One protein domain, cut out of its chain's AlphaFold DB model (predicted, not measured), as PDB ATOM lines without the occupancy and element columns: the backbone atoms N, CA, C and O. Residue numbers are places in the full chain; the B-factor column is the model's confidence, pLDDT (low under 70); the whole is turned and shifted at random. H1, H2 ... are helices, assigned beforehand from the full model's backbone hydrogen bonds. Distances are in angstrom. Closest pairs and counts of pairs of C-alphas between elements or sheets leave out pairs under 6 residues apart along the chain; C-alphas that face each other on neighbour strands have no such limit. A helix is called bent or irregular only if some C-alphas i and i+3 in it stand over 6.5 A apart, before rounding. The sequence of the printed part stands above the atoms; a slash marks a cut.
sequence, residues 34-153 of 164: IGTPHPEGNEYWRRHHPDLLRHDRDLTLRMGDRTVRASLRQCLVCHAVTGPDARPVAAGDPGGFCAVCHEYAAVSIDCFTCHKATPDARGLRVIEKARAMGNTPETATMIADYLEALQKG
ATOM      1  N   ILE A  34     -17.196  -9.228  46.671       89.62
ATOM      2  CA  ILE A  34     -17.542  -7.919  47.240       89.62
ATOM      3  C   ILE A  34     -17.708  -6.869  46.134       89.62
ATOM      4  O   ILE A  34     -17.287  -7.079  44.998       89.62
ATOM      5  N   GLY A  35     -18.279  -5.720  46.481       87.44
ATOM      6  CA  GLY A  35     -18.447  -4.592  45.569       87.44
ATOM      7  C   GLY A  35     -19.670  -4.716  44.662       87.44
ATOM      8  O   GLY A  35     -20.599  -5.489  44.912       87.44
ATOM      9  N   THR A  36     -19.690  -3.894  43.616       88.25
ATOM     10  CA  THR A  36     -20.788  -3.854  42.650       88.25
ATOM     11  C   THR A  36     -20.705  -5.029  41.672       88.25
ATOM     12  O   THR A  36     -19.614  -5.377  41.211       88.25
ATOM     13  N   PRO A  37     -21.842  -5.658  41.319       89.75
ATOM     14  CA  PRO A  37     -21.863  -6.665  40.270       89.75
ATOM     15  C   PRO A  37     -21.404  -6.094  38.930       89.75
ATOM     16  O   PRO A  37     -21.704  -4.948  38.593       89.75
ATOM     17  N   HIS A  38     -20.742  -6.934  38.139       90.62
ATOM     18  CA  HIS A  38     -20.428  -6.614  36.754       90.62
ATOM     19  C   HIS A  38     -21.718  -6.332  35.959       90.62
ATOM     20  O   HIS A  38     -22.658  -7.134  36.046       90.62
ATOM     21  N   PRO A  39     -21.776  -5.245  35.168       93.56
ATOM     22  CA  PRO A  39     -22.973  -4.877  34.410       93.56
ATOM     23  C   PRO A  39     -23.345  -5.916  33.345       93.56
ATOM     24  O   PRO A  39     -24.520  -6.059  33.019       93.56
ATOM     25  N   GLU A  40     -22.375  -6.681  32.835       94.50
ATOM     26  CA  GLU A  40     -22.610  -7.757  31.866       94.50
ATOM     27  C   GLU A  40     -23.292  -8.987  32.496       94.50
ATOM     28  O   GLU A  40     -23.871  -9.817  31.793       94.50
ATOM     29  N   GLY A  41     -23.239  -9.111  33.826       94.06
ATOM     30  CA  GLY A  41     -23.863 -10.191  34.582       94.06
ATOM     31  C   GLY A  41     -23.087 -11.514  34.589       94.06
ATOM     32  O   GLY A  41     -22.183 -11.777  33.795       94.06
ATOM     33  N   ASN A  42     -23.464 -12.394  35.522       91.00
ATOM     34  CA  ASN A  42     -22.738 -13.643  35.785       91.00
ATOM     35  C   ASN A  42     -22.731 -14.610  34.591       91.00
ATOM     36  O   ASN A  42     -21.770 -15.347  34.395       91.00
ATOM     37  N   GLU A  43     -23.805 -14.640  33.804       91.94
ATOM     38  CA  GLU A  43     -23.890 -15.504  32.627       91.94
ATOM     39  C   GLU A  43     -22.880 -15.137  31.541       91.94
ATOM     40  O   GLU A  43     -22.237 -16.025  30.979       91.94
ATOM     41  N   TYR A  44     -22.729 -13.840  31.266       95.62
ATOM     42  CA  TYR A  44     -21.746 -13.348  30.312       95.62
ATOM     43  C   TYR A  44     -20.344 -13.760  30.753       95.62
ATOM     44  O   TYR A  44     -19.627 -14.430  30.011       95.62
ATOM     45  N   TRP A  45     -19.984 -13.448  32.000       93.06
ATOM     46  CA  TRP A  45     -18.650 -13.743  32.509       93.06
ATOM     47  C   TRP A  45     -18.353 -15.240  32.509       93.06
ATOM     48  O   TRP A  45     -17.290 -15.634  32.049       93.06
ATOM     49  N   ARG A  46     -19.294 -16.112  32.886       91.00
ATOM     50  CA  ARG A  46     -19.081 -17.570  32.807       91.00
ATOM     51  C   ARG A  46     -18.760 -18.060  31.394       91.00
ATOM     52  O   ARG A  46     -17.903 -18.923  31.258       91.00
ATOM     53  N   ARG A  47     -19.407 -17.504  30.365       93.06
ATOM     54  CA  ARG A  47     -19.193 -17.908  28.965       93.06
ATOM     55  C   ARG A  47     -17.952 -17.277  28.335       93.06
ATOM     56  O   ARG A  47     -17.272 -17.941  27.563       93.06
ATOM     57  N   HIS A  48     -17.666 -16.016  28.651       94.81
ATOM     58  CA  HIS A  48     -16.685 -15.215  27.913       94.81
ATOM     59  C   HIS A  48     -15.361 -14.985  28.657       94.81
ATOM     60  O   HIS A  48     -14.365 -14.665  28.008       94.81
ATOM     61  N   HIS A  49     -15.292 -15.203  29.980       91.75
ATOM     62  CA  HIS A  49     -14.047 -15.005  30.735       91.75
ATOM     63  C   HIS A  49     -12.823 -15.766  30.192       91.75
ATOM     64  O   HIS A  49     -11.752 -15.161  30.213       91.75
ATOM     65  N   PRO A  50     -12.890 -17.025  29.694       90.56
ATOM     66  CA  PRO A  50     -11.667 -17.711  29.285       90.56
ATOM     67  C   PRO A  50     -11.043 -17.056  28.049       90.56
ATOM     68  O   PRO A  50      -9.824 -16.906  27.983       90.56
ATOM     69  N   ASP A  51     -11.863 -16.611  27.094       92.44
ATOM     70  CA  ASP A  51     -11.382 -15.949  25.883       92.44
ATOM     71  C   ASP A  51     -10.848 -14.547  26.166       92.44
ATOM     72  O   ASP A  51      -9.783 -14.195  25.655       92.44
ATOM     73  N   LEU A  52     -11.530 -13.782  27.023       91.00
ATOM     74  CA  LEU A  52     -11.074 -12.457  27.448       91.00
ATOM     75  C   LEU A  52      -9.719 -12.544  28.167       91.00
ATOM     76  O   LEU A  52      -8.768 -11.860  27.792       91.00
ATOM     77  N   LEU A  53      -9.585 -13.456  29.137       88.19
ATOM     78  CA  LEU A  53      -8.329 -13.638  29.870       88.19
ATOM     79  C   LEU A  53      -7.203 -14.167  28.975       88.19
ATOM     80  O   LEU A  53      -6.051 -13.758  29.125       88.19
ATOM     81  N   ARG A  54      -7.513 -15.062  28.028       88.00
ATOM     82  CA  ARG A  54      -6.540 -15.562  27.048       88.00
ATOM     83  C   ARG A  54      -6.038 -14.445  26.137       88.00
ATOM     84  O   ARG A  54      -4.835 -14.372  25.893       88.00
ATOM     85  N   HIS A  55      -6.938 -13.586  25.664       89.69
ATOM     86  CA  HIS A  55      -6.597 -12.432  24.839       89.69
ATOM     87  C   HIS A  55      -5.651 -11.477  25.577       89.69
ATOM     88  O   HIS A  55      -4.558 -11.200  25.081       89.69
ATOM     89  N   ASP A  56      -6.008 -11.068  26.797       87.19
ATOM     90  CA  ASP A  56      -5.191 -10.157  27.608       87.19
ATOM     91  C   ASP A  56      -3.837 -10.775  27.988       87.19
ATOM     92  O   ASP A  56      -2.809 -10.088  28.009       87.19
ATOM     93  N   ARG A  57      -3.798 -12.091  28.240       86.56
ATOM     94  CA  ARG A  57      -2.550 -12.837  28.464       86.56
ATOM     95  C   ARG A  57      -1.644 -12.771  27.241       86.56
ATOM     96  O   ARG A  57      -0.451 -12.513  27.391       86.56
ATOM     97  N   ASP A  58      -2.176 -13.035  26.051       88.56
ATOM     98  CA  ASP A  58      -1.377 -13.060  24.828       88.56
ATOM     99  C   ASP A  58      -0.893 -11.642  24.457       88.56
ATOM    100  O   ASP A  58       0.285 -11.483  24.127       88.56
ATOM    101  N   LEU A  59      -1.728 -10.609  24.641       88.38
ATOM    102  CA  LEU A  59      -1.319  -9.198  24.566       88.38
ATOM    103  C   LEU A  59      -0.149  -8.898  25.509       88.38
ATOM    104  O   LEU A  59       0.909  -8.446  25.071       88.38
ATOM    105  N   THR A  60      -0.301  -9.240  26.788       85.94
ATOM    106  CA  THR A  60       0.671  -8.877  27.825       85.94
ATOM    107  C   THR A  60       1.983  -9.649  27.712       85.94
ATOM    108  O   THR A  60       3.062  -9.068  27.833       85.94
ATOM    109  N   LEU A  61       1.913 -10.973  27.549       84.62
ATOM    110  CA  LEU A  61       3.077 -11.854  27.677       84.62
ATOM    111  C   LEU A  61       3.760 -12.145  26.345       84.62
ATOM    112  O   LEU A  61       4.982 -12.257  26.318       84.62
ATOM    113  N   ARG A  62       2.993 -12.291  25.257       89.88
ATOM    114  CA  ARG A  62       3.559 -12.624  23.940       89.88
ATOM    115  C   ARG A  62       3.867 -11.376  23.130       89.88
ATOM    116  O   ARG A  62       4.891 -11.337  22.459       89.88
ATOM    117  N   MET A  63       2.988 -10.376  23.191       91.94
ATOM    118  CA  MET A  63       3.122  -9.150  22.395       91.94
ATOM    119  C   MET A  63       3.731  -7.982  23.183       91.94
ATOM    120  O   MET A  63       4.139  -6.991  22.586       91.94
ATOM    121  N   GLY A  64       3.846  -8.107  24.509       89.06
ATOM    122  CA  GLY A  64       4.443  -7.086  25.370       89.06
ATOM    123  C   GLY A  64       3.565  -5.851  25.585       89.06
ATOM    124  O   GLY A  64       4.040  -4.872  26.162       89.06
ATOM    125  N   ASP A  65       2.300  -5.885  25.163       86.19
ATOM    126  CA  ASP A  65       1.352  -4.791  25.341       86.19
ATOM    127  C   ASP A  65       0.805  -4.781  26.774       86.19
ATOM    128  O   ASP A  65       0.084  -5.681  27.201       86.19
ATOM    129  N   ARG A  66       1.158  -3.741  27.534       83.38
ATOM    130  CA  ARG A  66       0.718  -3.547  28.925       83.38
ATOM    131  C   ARG A  66      -0.407  -2.524  29.063       83.38
ATOM    132  O   ARG A  66      -0.695  -2.100  30.177       83.38
ATOM    133  N   THR A  67      -1.021  -2.118  27.955       82.81
ATOM    134  CA  THR A  67      -2.143  -1.167  27.936       82.81
ATOM    135  C   THR A  67      -3.510  -1.842  28.093       82.81
ATOM    136  O   THR A  67      -4.536  -1.159  28.071       82.81
ATOM    137  N   VAL A  68      -3.534  -3.166  28.316       81.00
ATOM    138  CA  VAL A  68      -4.743  -3.926  28.669       81.00
ATOM    139  C   VAL A  68      -5.472  -3.259  29.838       81.00
ATOM    140  O   VAL A  68      -4.881  -2.915  30.862       81.00
ATOM    141  N   ARG A  69      -6.774  -3.016  29.663       73.44
ATOM    142  CA  ARG A  69      -7.564  -2.201  30.604       73.44
ATOM    143  C   ARG A  69      -7.942  -2.952  31.877       73.44
ATOM    144  O   ARG A  69      -8.195  -2.312  32.894       73.44
ATOM    145  N   ALA A  70      -7.992  -4.278  31.805       76.56
ATOM    146  CA  ALA A  70      -8.274  -5.156  32.926       76.56
ATOM    147  C   ALA A  70      -7.050  -6.029  33.218       76.56
ATOM    148  O   ALA A  70      -6.378  -6.530  32.322       76.56
ATOM    149  N   SER A  71      -6.757  -6.215  34.500       81.31
ATOM    150  CA  SER A  71      -5.703  -7.102  34.977       81.31
ATOM    151  C   SER A  71      -6.278  -8.141  35.930       81.31
ATOM    152  O   SER A  71      -7.198  -7.856  36.697       81.31
ATOM    153  N   LEU A  72      -5.663  -9.325  35.974       83.25
ATOM    154  CA  LEU A  72      -6.029 -10.369  36.941       83.25
ATOM    155  C   LEU A  72      -6.007  -9.861  38.393       83.25
ATOM    156  O   LEU A  72      -6.824 -10.275  39.212       83.25
ATOM    157  N   ARG A  73      -5.103  -8.923  38.714       82.44
ATOM    158  CA  ARG A  73      -5.043  -8.291  40.039       82.44
ATOM    159  C   ARG A  73      -6.317  -7.504  40.352       82.44
ATOM    160  O   ARG A  73      -6.794  -7.592  41.476       82.44
ATOM    161  N   GLN A  74      -6.855  -6.761  39.386       86.62
ATOM    162  CA  GLN A  74      -8.093  -5.996  39.560       86.62
ATOM    163  C   GLN A  74      -9.295  -6.918  39.800       86.62
ATOM    164  O   GLN A  74     -10.083  -6.654  40.702       86.62
ATOM    165  N   CYS A  75      -9.395  -8.043  39.083       89.62
ATOM    166  CA  CYS A  75     -10.461  -9.026  39.307       89.62
ATOM    167  C   CYS A  75     -10.468  -9.532  40.761       89.62
ATOM    168  O   CYS A  75     -11.511  -9.636  41.406       89.62
ATOM    169  N   LEU A  76      -9.286  -9.807  41.312       88.50
ATOM    170  CA  LEU A  76      -9.150 -10.352  42.660       88.50
ATOM    171  C   LEU A  76      -9.419  -9.356  43.783       88.50
ATOM    172  O   LEU A  76      -9.602  -9.786  44.915       88.50
ATOM    173  N   VAL A  77      -9.520  -8.059  43.498       89.44
ATOM    174  CA  VAL A  77      -9.980  -7.089  44.502       89.44
ATOM    175  C   VAL A  77     -11.376  -7.452  44.989       89.44
ATOM    176  O   VAL A  77     -11.635  -7.403  46.183       89.44
ATOM    177  N   CYS A  78     -12.256  -7.879  44.086       91.25
ATOM    178  CA  CYS A  78     -13.611  -8.275  44.454       91.25
ATOM    179  C   CYS A  78     -13.737  -9.780  44.711       91.25
ATOM    180  O   CYS A  78     -14.532 -10.203  45.550       91.25
ATOM    181  N   HIS A  79     -12.951 -10.592  44.000       91.31
ATOM    182  CA  HIS A  79     -13.105 -12.046  43.971       91.31
ATOM    183  C   HIS A  79     -12.152 -12.829  44.889       91.31
ATOM    184  O   HIS A  79     -12.350 -14.031  45.064       91.31
ATOM    185  N   ALA A  80     -11.119 -12.213  45.481       89.56
ATOM    186  CA  ALA A  80     -10.183 -12.943  46.341       89.56
ATOM    187  C   ALA A  80     -10.872 -13.440  47.609       89.56
ATOM    188  O   ALA A  80     -11.329 -12.641  48.421       89.56
ATOM    189  N   VAL A  81     -10.882 -14.751  47.826       89.44
ATOM    190  CA  VAL A  81     -11.363 -15.367  49.067       89.44
ATOM    191  C   VAL A  81     -10.276 -15.241  50.133       89.44
ATOM    192  O   VAL A  81      -9.102 -15.466  49.842       89.44
ATOM    193  N   THR A  82     -10.650 -14.859  51.355       87.25
ATOM    194  CA  THR A  82      -9.723 -14.789  52.495       87.25
ATOM    195  C   THR A  82     -10.072 -15.831  53.541       87.25
ATOM    196  O   THR A  82     -11.251 -16.086  53.785       87.25
ATOM    197  N   GLY A  83      -9.047 -16.396  54.171       85.81
ATOM    198  CA  GLY A  83      -9.198 -17.283  55.313       85.81
ATOM    199  C   GLY A  83      -9.568 -16.538  56.606       85.81
ATOM    200  O   GLY A  83      -9.725 -15.311  56.606       85.81
ATOM    201  N   PRO A  84      -9.677 -17.268  57.731       84.94
ATOM    202  CA  PRO A  84     -10.002 -16.702  59.046       84.94
ATOM    203  C   PRO A  84      -9.002 -15.654  59.556       84.94
ATOM    204  O   PRO A  84      -9.336 -14.837  60.405       84.94
ATOM    205  N   ASP A  85      -7.776 -15.673  59.040       84.06
ATOM    206  CA  ASP A  85      -6.696 -14.734  59.352       84.06
ATOM    207  C   ASP A  85      -6.698 -13.484  58.452       84.06
ATOM    208  O   ASP A  85      -5.705 -12.756  58.407       84.06
ATOM    209  N   ALA A  86      -7.788 -13.266  57.705       80.94
ATOM    210  CA  ALA A  86      -7.961 -12.206  56.715       80.94
ATOM    211  C   ALA A  86      -6.921 -12.211  55.574       80.94
ATOM    212  O   ALA A  86      -6.872 -11.274  54.773       80.94
ATOM    213  N   ARG A  87      -6.114 -13.273  55.433       84.00
ATOM    214  CA  ARG A  87      -5.172 -13.422  54.317       84.00
ATOM    215  C   ARG A  87      -5.837 -14.145  53.147       84.00
ATOM    216  O   ARG A  87      -6.715 -14.977  53.376       84.00
ATOM    217  N   PRO A  88      -5.456 -13.848  51.889       84.94
ATOM    218  CA  PRO A  88      -5.944 -14.604  50.744       84.94
ATOM    219  C   PRO A  88      -5.679 -16.092  50.939       84.94
ATOM    220  O   PRO A  88      -4.593 -16.467  51.389       84.94
ATOM    221  N   VAL A  89      -6.655 -16.923  50.582       87.56
ATOM    222  CA  VAL A  89      -6.430 -18.368  50.501       87.56
ATOM    223  C   VAL A  89      -5.318 -18.664  49.493       87.56
ATOM    224  O   VAL A  89      -5.047 -17.865  48.588       87.56
ATOM    225  N   ALA A  90      -4.646 -19.800  49.664       81.94
ATOM    226  CA  ALA A  90      -3.544 -20.175  48.792       81.94
ATOM    227  C   ALA A  90      -4.003 -20.311  47.329       81.94
ATOM    228  O   ALA A  90      -5.148 -20.660  47.035       81.94
ATOM    229  N   ALA A  91      -3.084 -20.067  46.393       75.56
ATOM    230  CA  ALA A  91      -3.319 -20.393  44.991       75.56
ATOM    231  C   ALA A  91      -3.627 -21.896  44.863       75.56
ATOM    232  O   ALA A  91      -2.855 -22.723  45.343       75.56
ATOM    233  N   GLY A  92      -4.756 -22.237  44.238       75.81
ATOM    234  CA  GLY A  92      -5.218 -23.623  44.113       75.81
ATOM    235  C   GLY A  92      -5.974 -24.174  45.326       75.81
ATOM    236  O   GLY A  92      -6.343 -25.343  45.300       75.81
ATOM    237  N   ASP A  93      -6.233 -23.367  46.361       86.56
ATOM    238  CA  ASP A  93      -7.164 -23.750  47.425       86.56
ATOM    239  C   ASP A  93      -8.551 -24.050  46.814       86.56
ATOM    240  O   ASP A  93      -9.070 -23.185  46.097       86.56
ATOM    241  N   PRO A  94      -9.161 -25.227  47.073       85.69
ATOM    242  CA  PRO A  94     -10.456 -25.602  46.498       85.69
ATOM    243  C   PRO A  94     -11.590 -24.623  46.830       85.69
ATOM    244  O   PRO A  94     -12.544 -24.504  46.069       85.69
ATOM    245  N   GLY A  95     -11.486 -23.885  47.940       86.62
ATOM    246  CA  GLY A  95     -12.438 -22.840  48.322       86.62
ATOM    247  C   GLY A  95     -12.199 -21.492  47.632       86.62
ATOM    248  O   GLY A  95     -12.982 -20.556  47.808       86.62
ATOM    249  N   GLY A  96     -11.124 -21.352  46.855       89.06
ATOM    250  CA  GLY A  96     -10.814 -20.146  46.098       89.06
ATOM    251  C   GLY A  96     -11.762 -19.938  44.914       89.06
ATOM    252  O   GLY A  96     -12.125 -20.881  44.216       89.06
ATOM    253  N   PHE A  97     -12.113 -18.679  44.626       90.38
ATOM    254  CA  PHE A  97     -13.070 -18.320  43.566       90.38
ATOM    255  C   PHE A  97     -12.771 -18.975  42.209       90.38
ATOM    256  O   PHE A  97     -13.670 -19.510  41.564       90.38
ATOM    257  N   CYS A  98     -11.507 -18.946  41.777       88.69
ATOM    258  CA  CYS A  98     -11.106 -19.556  40.513       88.69
ATOM    259  C   CYS A  98     -11.212 -21.088  40.589       88.69
ATOM    260  O   CYS A  98     -11.792 -21.709  39.701       88.69
ATOM    261  N   ALA A  99     -10.677 -21.693  41.654       88.19
ATOM    262  CA  ALA A  99     -10.582 -23.145  41.799       88.19
ATOM    263  C   ALA A  99     -11.956 -23.820  41.716       88.19
ATOM    264  O   ALA A  99     -12.109 -24.748  40.933       88.19
ATOM    265  N   VAL A 100     -12.968 -23.272  42.396       90.88
ATOM    266  CA  VAL A 100     -14.338 -23.812  42.405       90.88
ATOM    267  C   VAL A 100     -14.898 -24.031  40.993       90.88
ATOM    268  O   VAL A 100     -15.455 -25.084  40.690       90.88
ATOM    269  N   CYS A 101     -14.744 -23.048  40.101       91.12
ATOM    270  CA  CYS A 101     -15.247 -23.159  38.729       91.12
ATOM    271  C   CYS A 101     -14.347 -24.025  37.841       91.12
ATOM    272  O   CYS A 101     -14.852 -24.753  36.989       91.12
ATOM    273  N   HIS A 102     -13.027 -23.942  38.014       90.75
ATOM    274  CA  HIS A 102     -12.075 -24.698  37.200       90.75
ATOM    275  C   HIS A 102     -12.080 -26.195  37.532       90.75
ATOM    276  O   HIS A 102     -11.981 -27.015  36.621       90.75
ATOM    277  N   GLU A 103     -12.269 -26.550  38.803       89.56
ATOM    278  CA  GLU A 103     -12.471 -27.926  39.252       89.56
ATOM    279  C   GLU A 103     -13.795 -28.479  38.718       89.56
ATOM    280  O   GLU A 103     -13.802 -29.522  38.068       89.56
ATOM    281  N   TYR A 104     -14.891 -27.728  38.879       91.62
ATOM    282  CA  TYR A 104     -16.200 -28.105  38.339       91.62
ATOM    283  C   TYR A 104     -16.182 -28.326  36.818       91.62
ATOM    284  O   TYR A 104     -16.745 -29.297  36.319       91.62
ATOM    285  N   ALA A 105     -15.522 -27.440  36.067       92.00
ATOM    286  CA  ALA A 105     -15.432 -27.534  34.613       92.00
ATOM    287  C   ALA A 105     -14.340 -28.504  34.119       92.00
ATOM    288  O   ALA A 105     -14.199 -28.680  32.910       92.00
ATOM    289  N   ALA A 106     -13.555 -29.100  35.026       92.25
ATOM    290  CA  ALA A 106     -12.379 -29.916  34.716       92.25
ATOM    291  C   ALA A 106     -11.369 -29.213  33.780       92.25
ATOM    292  O   ALA A 106     -10.797 -29.821  32.874       92.25
ATOM    293  N   VAL A 107     -11.143 -27.912  33.996       88.25
ATOM    294  CA  VAL A 107     -10.229 -27.083  33.197       88.25
ATOM    295  C   VAL A 107      -8.954 -26.793  33.979       88.25
ATOM    296  O   VAL A 107      -8.989 -26.185  35.046       88.25
ATOM    297  N   SER A 108      -7.804 -27.143  33.405       82.25
ATOM    298  CA  SER A 108      -6.498 -26.749  33.937       82.25
ATOM    299  C   SER A 108      -6.137 -25.315  33.540       82.25
ATOM    300  O   SER A 108      -6.360 -24.897  32.406       82.25
ATOM    301  N   ILE A 109      -5.539 -24.573  34.471       78.56
ATOM    302  CA  ILE A 109      -5.035 -23.211  34.254       78.56
ATOM    303  C   ILE A 109      -3.508 -23.191  34.263       78.56
ATOM    304  O   ILE A 109      -2.873 -23.972  34.971       78.56
ATOM    305  N   ASP A 110      -2.914 -22.262  33.515       73.94
ATOM    306  CA  ASP A 110      -1.466 -22.049  33.553       73.94
ATOM    307  C   ASP A 110      -1.025 -21.560  34.943       73.94
ATOM    308  O   ASP A 110      -1.712 -20.755  35.580       73.94
ATOM    309  N   CYS A 111       0.171 -21.967  35.387       70.44
ATOM    310  CA  CYS A 111       0.705 -21.621  36.711       70.44
ATOM    311  C   CYS A 111       0.653 -20.106  36.991       70.44
ATOM    312  O   CYS A 111       0.291 -19.671  38.083       70.44
ATOM    313  N   PHE A 112       0.960 -19.277  35.992       68.69
ATOM    314  CA  PHE A 112       1.010 -17.820  36.148       68.69
ATOM    315  C   PHE A 112      -0.361 -17.147  36.214       68.69
ATOM    316  O   PHE A 112      -0.454 -16.029  36.722       68.69
ATOM    317  N   THR A 113      -1.414 -17.817  35.741       67.12
ATOM    318  CA  THR A 113      -2.781 -17.285  35.749       67.12
ATOM    319  C   THR A 113      -3.318 -17.170  37.176       67.12
ATOM    320  O   THR A 113      -4.051 -16.234  37.476       67.12
ATOM    321  N   CYS A 114      -2.894 -18.060  38.084       72.50
ATOM    322  CA  CYS A 114      -3.255 -17.985  39.502       72.50
ATOM    323  C   CYS A 114      -2.130 -17.392  40.368       72.50
ATOM    324  O   CYS A 114      -2.368 -16.468  41.142       72.50
ATOM    325  N   HIS A 115      -0.879 -17.833  40.196       70.94
ATOM    326  CA  HIS A 115       0.204 -17.485  41.128       70.94
ATOM    327  C   HIS A 115       0.680 -16.028  41.067       70.94
ATOM    328  O   HIS A 115       1.321 -15.558  42.003       70.94
ATOM    329  N   LYS A 116       0.402 -15.296  39.983       67.12
ATOM    330  CA  LYS A 116       0.788 -13.877  39.875       67.12
ATOM    331  C   LYS A 116      -0.309 -12.925  40.364       67.12
ATOM    332  O   LYS A 116      -0.094 -11.714  40.459       67.12
ATOM    333  N   ALA A 117      -1.491 -13.458  40.641       65.56
ATOM    334  CA  ALA A 117      -2.669 -12.690  40.966       65.56
ATOM    335  C   ALA A 117      -2.902 -12.792  42.480       65.56
ATOM    336  O   ALA A 117      -3.672 -13.602  42.970       65.56
ATOM    337  N   THR A 118      -2.190 -11.970  43.244       72.75
ATOM    338  CA  THR A 118      -2.509 -11.735  44.656       72.75
ATOM    339  C   THR A 118      -2.688 -10.233  44.841       72.75
ATOM    340  O   THR A 118      -1.878  -9.462  44.303       72.75
ATOM    341  N   PRO A 119      -3.743  -9.788  45.547       78.06
ATOM    342  CA  PRO A 119      -3.845  -8.398  45.961       78.06
ATOM    343  C   PRO A 119      -2.596  -7.995  46.754       78.06
ATOM    344  O   PRO A 119      -2.082  -8.771  47.559       78.06
ATOM    345  N   ASP A 120      -2.090  -6.787  46.518       82.62
ATOM    346  CA  ASP A 120      -1.024  -6.240  47.355       82.62
ATOM    347  C   ASP A 120      -1.566  -5.864  48.746       82.62
ATOM    348  O   ASP A 120      -2.773  -5.885  48.989       82.62
ATOM    349  N   ALA A 121      -0.685  -5.474  49.671       83.88
ATOM    350  CA  ALA A 121      -1.078  -5.099  51.034       83.88
ATOM    351  C   ALA A 121      -2.172  -4.016  51.084       83.88
ATOM    352  O   ALA A 121      -2.894  -3.910  52.070       83.88
ATOM    353  N   ARG A 122      -2.293  -3.188  50.043       81.56
ATOM    354  CA  ARG A 122      -3.323  -2.157  49.952       81.56
ATOM    355  C   ARG A 122      -4.650  -2.735  49.479       81.56
ATOM    356  O   ARG A 122      -5.668  -2.439  50.093       81.56
ATOM    357  N   GLY A 123      -4.625  -3.578  48.452       85.75
ATOM    358  CA  GLY A 123      -5.790  -4.334  48.009       85.75
ATOM    359  C   GLY A 123      -6.363  -5.184  49.137       85.75
ATOM    360  O   GLY A 123      -7.574  -5.203  49.316       85.75
ATOM    361  N   LEU A 124      -5.509  -5.784  49.973       87.06
ATOM    362  CA  LEU A 124      -5.947  -6.512  51.169       87.06
ATOM    363  C   LEU A 124      -6.711  -5.629  52.160       87.06
ATOM    364  O   LEU A 124      -7.760  -6.046  52.635       87.06
ATOM    365  N   ARG A 125      -6.260  -4.394  52.409       86.56
ATOM    366  CA  ARG A 125      -6.994  -3.453  53.276       86.56
ATOM    367  C   ARG A 125      -8.347  -3.049  52.692       86.56
ATOM    368  O   ARG A 125      -9.323  -2.951  53.426       86.56
ATOM    369  N   VAL A 126      -8.413  -2.821  51.376       87.62
ATOM    370  CA  VAL A 126      -9.681  -2.530  50.678       87.62
ATOM    371  C   VAL A 126     -10.641  -3.709  50.826       87.62
ATOM    372  O   VAL A 126     -11.797  -3.511  51.189       87.62
ATOM    373  N   ILE A 127     -10.146  -4.930  50.604       87.75
ATOM    374  CA  ILE A 127     -10.904  -6.175  50.747       87.75
ATOM    375  C   ILE A 127     -11.434  -6.343  52.176       87.75
ATOM    376  O   ILE A 127     -12.619  -6.610  52.362       87.75
ATOM    377  N   GLU A 128     -10.574  -6.175  53.180       88.75
ATOM    378  CA  GLU A 128     -10.927  -6.307  54.595       88.75
ATOM    379  C   GLU A 128     -12.026  -5.314  54.990       88.75
ATOM    380  O   GLU A 128     -13.072  -5.709  55.509       88.75
ATOM    381  N   LYS A 129     -11.838  -4.031  54.662       87.31
ATOM    382  CA  LYS A 129     -12.805  -2.978  54.988       87.31
ATOM    383  C   LYS A 129     -14.136  -3.172  54.260       87.31
ATOM    384  O   LYS A 129     -15.190  -3.043  54.878       87.31
ATOM    385  N   ALA A 130     -14.108  -3.537  52.978       88.50
ATOM    386  CA  ALA A 130     -15.321  -3.825  52.216       88.50
ATOM    387  C   ALA A 130     -16.085  -5.043  52.765       88.50
ATOM    388  O   ALA A 130     -17.312  -5.035  52.804       88.50
ATOM    389  N   ARG A 131     -15.386  -6.075  53.254       86.19
ATOM    390  CA  ARG A 131     -16.030  -7.209  53.936       86.19
ATOM    391  C   ARG A 131     -16.666  -6.812  55.262       86.19
ATOM    392  O   ARG A 131     -17.772  -7.261  55.542       86.19
ATOM    393  N   ALA A 132     -15.986  -5.984  56.051       87.38
ATOM    394  CA  ALA A 132     -16.487  -5.528  57.343       87.38
ATOM    395  C   ALA A 132     -17.731  -4.635  57.205       87.38
ATOM    396  O   ALA A 132     -18.669  -4.751  57.989       87.38
ATOM    397  N   MET A 133     -17.746  -3.759  56.200       84.44
ATOM    398  CA  MET A 133     -18.833  -2.802  55.971       84.44
ATOM    399  C   MET A 133     -19.969  -3.370  55.101       84.44
ATOM    400  O   MET A 133     -21.075  -2.836  55.117       84.44
ATOM    401  N   GLY A 134     -19.724  -4.455  54.359       80.38
ATOM    402  CA  GLY A 134     -20.646  -4.969  53.347       80.38
ATOM    403  C   GLY A 134     -20.642  -4.123  52.069       80.38
ATOM    404  O   GLY A 134     -19.858  -3.193  51.921       80.38
ATOM    405  N   ASN A 135     -21.525  -4.439  51.118       75.62
ATOM    406  CA  ASN A 135     -21.601  -3.743  49.823       75.62
ATOM    407  C   ASN A 135     -22.341  -2.395  49.939       75.62
ATOM    408  O   ASN A 135     -23.449  -2.245  49.421       75.62
ATOM    409  N   THR A 136     -21.752  -1.427  50.639       85.94
ATOM    410  CA  THR A 136     -22.285  -0.057  50.756       85.94
ATOM    411  C   THR A 136     -21.770   0.847  49.626       85.94
ATOM    412  O   THR A 136     -20.727   0.545  49.033       85.94
ATOM    413  N   PRO A 137     -22.434   1.980  49.331       87.25
ATOM    414  CA  PRO A 137     -21.928   2.958  48.366       87.25
ATOM    415  C   PRO A 137     -20.499   3.433  48.668       87.25
ATOM    416  O   PRO A 137     -19.687   3.563  47.758       87.25
ATOM    417  N   GLU A 138     -20.153   3.623  49.942       86.31
ATOM    418  CA  GLU A 138     -18.823   4.068  50.370       86.31
ATOM    419  C   GLU A 138     -17.754   3.023  50.034       86.31
ATOM    420  O   GLU A 138     -16.681   3.356  49.526       86.31
ATOM    421  N   THR A 139     -18.051   1.741  50.272       85.81
ATOM    422  CA  THR A 139     -17.133   0.651  49.904       85.81
ATOM    423  C   THR A 139     -16.985   0.502  48.395       85.81
ATOM    424  O   THR A 139     -15.879   0.242  47.923       85.81
ATOM    425  N   ALA A 140     -18.059   0.720  47.629       87.56
ATOM    426  CA  ALA A 140     -18.014   0.697  46.173       87.56
ATOM    427  C   ALA A 140     -17.103   1.807  45.624       87.56
ATOM    428  O   ALA A 140     -16.266   1.532  44.765       87.56
ATOM    429  N   THR A 141     -17.200   3.021  46.173       89.50
ATOM    430  CA  THR A 141     -16.316   4.143  45.821       89.50
ATOM    431  C   THR A 141     -14.857   3.828  46.148       89.50
ATOM    432  O   THR A 141     -13.995   3.945  45.286       89.50
ATOM    433  N   MET A 142     -14.573   3.326  47.354       87.88
ATOM    434  CA  MET A 142     -13.210   2.953  47.750       87.88
ATOM    435  C   MET A 142     -12.599   1.881  46.831       87.88
ATOM    436  O   MET A 142     -11.417   1.955  46.488       87.88
ATOM    437  N   ILE A 143     -13.390   0.876  46.439       90.00
ATOM    438  CA  ILE A 143     -12.960  -0.147  45.481       90.00
ATOM    439  C   ILE A 143     -12.676   0.501  44.121       90.00
ATOM    440  O   ILE A 143     -11.616   0.246  43.551       90.00
ATOM    441  N   ALA A 144     -13.571   1.357  43.618       90.00
ATOM    442  CA  ALA A 144     -13.401   2.038  42.336       90.00
ATOM    443  C   ALA A 144     -12.117   2.886  42.293       90.00
ATOM    444  O   ALA A 144     -11.322   2.735  41.362       90.00
ATOM    445  N   ASP A 145     -11.854   3.677  43.335       88.88
ATOM    446  CA  ASP A 145     -10.649   4.506  43.440       88.88
ATOM    447  C   ASP A 145      -9.370   3.649  43.421       88.88
ATOM    448  O   ASP A 145      -8.367   3.991  42.782       88.88
ATOM    449  N   TYR A 146      -9.385   2.498  44.106       88.50
ATOM    450  CA  TYR A 146      -8.252   1.572  44.096       88.50
ATOM    451  C   TYR A 146      -8.043   0.938  42.717       88.50
ATOM    452  O   TYR A 146      -6.906   0.851  42.247       88.50
ATOM    453  N   LEU A 147      -9.122   0.530  42.045       88.56
ATOM    454  CA  LEU A 147      -9.060  -0.039  40.698       88.56
ATOM    455  C   LEU A 147      -8.529   0.971  39.673       88.56
ATOM    456  O   LEU A 147      -7.731   0.589  38.811       88.56
ATOM    457  N   GLU A 148      -8.912   2.244  39.790       87.75
ATOM    458  CA  GLU A 148      -8.408   3.324  38.940       87.75
ATOM    459  C   GLU A 148      -6.910   3.572  39.172       87.75
ATOM    460  O   GLU A 148      -6.142   3.695  38.213       87.75
ATOM    461  N   ALA A 149      -6.461   3.580  40.432       84.12
ATOM    462  CA  ALA A 149      -5.040   3.702  40.757       84.12
ATOM    463  C   ALA A 149      -4.217   2.525  40.203       84.12
ATOM    464  O   ALA A 149      -3.144   2.734  39.630       84.12
ATOM    465  N   LEU A 150      -4.742   1.295  40.301       81.25
ATOM    466  CA  LEU A 150      -4.124   0.114  39.689       81.25
ATOM    467  C   LEU A 150      -4.004   0.255  38.167       81.25
ATOM    468  O   LEU A 150      -2.952  -0.065  37.618       81.25
ATOM    469  N   GLN A 151      -5.046   0.755  37.496       80.88
ATOM    470  CA  GLN A 151      -5.047   0.936  36.043       80.88
ATOM    471  C   GLN A 151      -4.034   1.996  35.591       80.88
ATOM    472  O   GLN A 151      -3.361   1.822  34.578       80.88
ATOM    473  N   LYS A 152      -3.905   3.093  36.344       81.25
ATOM    474  CA  LYS A 152      -2.958   4.176  36.039       81.25
ATOM    475  C   LYS A 152      -1.510   3.830  36.397       81.25
ATOM    476  O   LYS A 152      -0.609   4.595  36.062       81.25
ATOM    477  N   GLY A 153      -1.273   2.714  37.093       69.25
ATOM    478  CA  GLY A 153       0.049   2.359  37.611       69.25
ATOM    479  C   GLY A 153       0.580   3.366  38.639       69.25
ATOM    480  O   GLY A 153       1.790   3.448  38.848       69.25
TER     481      GLY A 153
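Overview. This is residues 34 to 153 of the 164 residues of the protein "Hdr-like menaquinol oxidoreductase cytochrome c subunit" of Alphaproteobacteria bacterium (UniProt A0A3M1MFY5). Three helices, H2, H5 and H6, lie side by side with their centres in a triangle: the hairpin of H5 and H6 packs on the short H2, which sits in the middle of the domain. The long, kinked H1 touches no other helix, the small helices H3 and H4 are each close to H2 but not clearly touching it, and residues 38 to 45, of which 41 to 45 belong to H1, stick out. The printed part has 120 residues with six named helices, H1 to H6 in chain order, and no named strand; the class is all helix. It is compact, with a radius of gyration of the C-alphas of 14.5 A and spans of 38 by 32 by 28 A.

Along the chain. H1, residues 41 to 62, begins at C-alpha 41 (-23.863, -10.191, 34.582) and measures 29.5 A. It has a kink of 58 degrees near residue 48 and is irregular, with C-alphas 47 and 50 7.5 A apart. H2 is residues 72 to 79, H3 97 to 104 and H4 111 to 115. H5, residues 121 to 133, measures 18.6 A. H6, residues 137 to 152, measures 22.7 A and ends at C-alpha 152 (-2.958, 4.176, 36.039).

Arrangement. H2 and H5 touch, closest at the C-alphas of Val 77 and Gly 123, 6.1 A, at a shallow tilt of 21 degrees, the same way. H2 and H6 only just touch, with 3 pairs of C-alphas within 8 A, closest Gln 74 and Leu 147, 6.1 A. H5 and H6 form a helical hairpin, opposite ways at a shallow tilt of 16 degrees; their closest C-alphas, of Ala 130 and Thr 139, are 5.4 A apart. H3 is close to H2 but not clearly touching, about perpendicular at 89 degrees, with the closest C-alphas, of His 79 and Phe 97, at 6.3 A. H4 is close to H2 but not clearly touching; their closest C-alphas, of Leu 72 and Thr 113, are 7.7 A apart. H1 touches no helix. Every O i to N i+4 pair is within hydrogen-bond range in H4, H5 and H6, against 16 of 18 in H1 and 3 of 4 in H2 and in H3.

Size, cuts and confidence. The farthest C-alphas, of Met 63 and Met 133, are 40.6 A apart. The printed part has no cut. The link from H2 to H3, residues 80 to 96, is long. Mean pLDDT of the printed part is 85.6; residues 112 to 113, 116 to 117 and 153 are under 70.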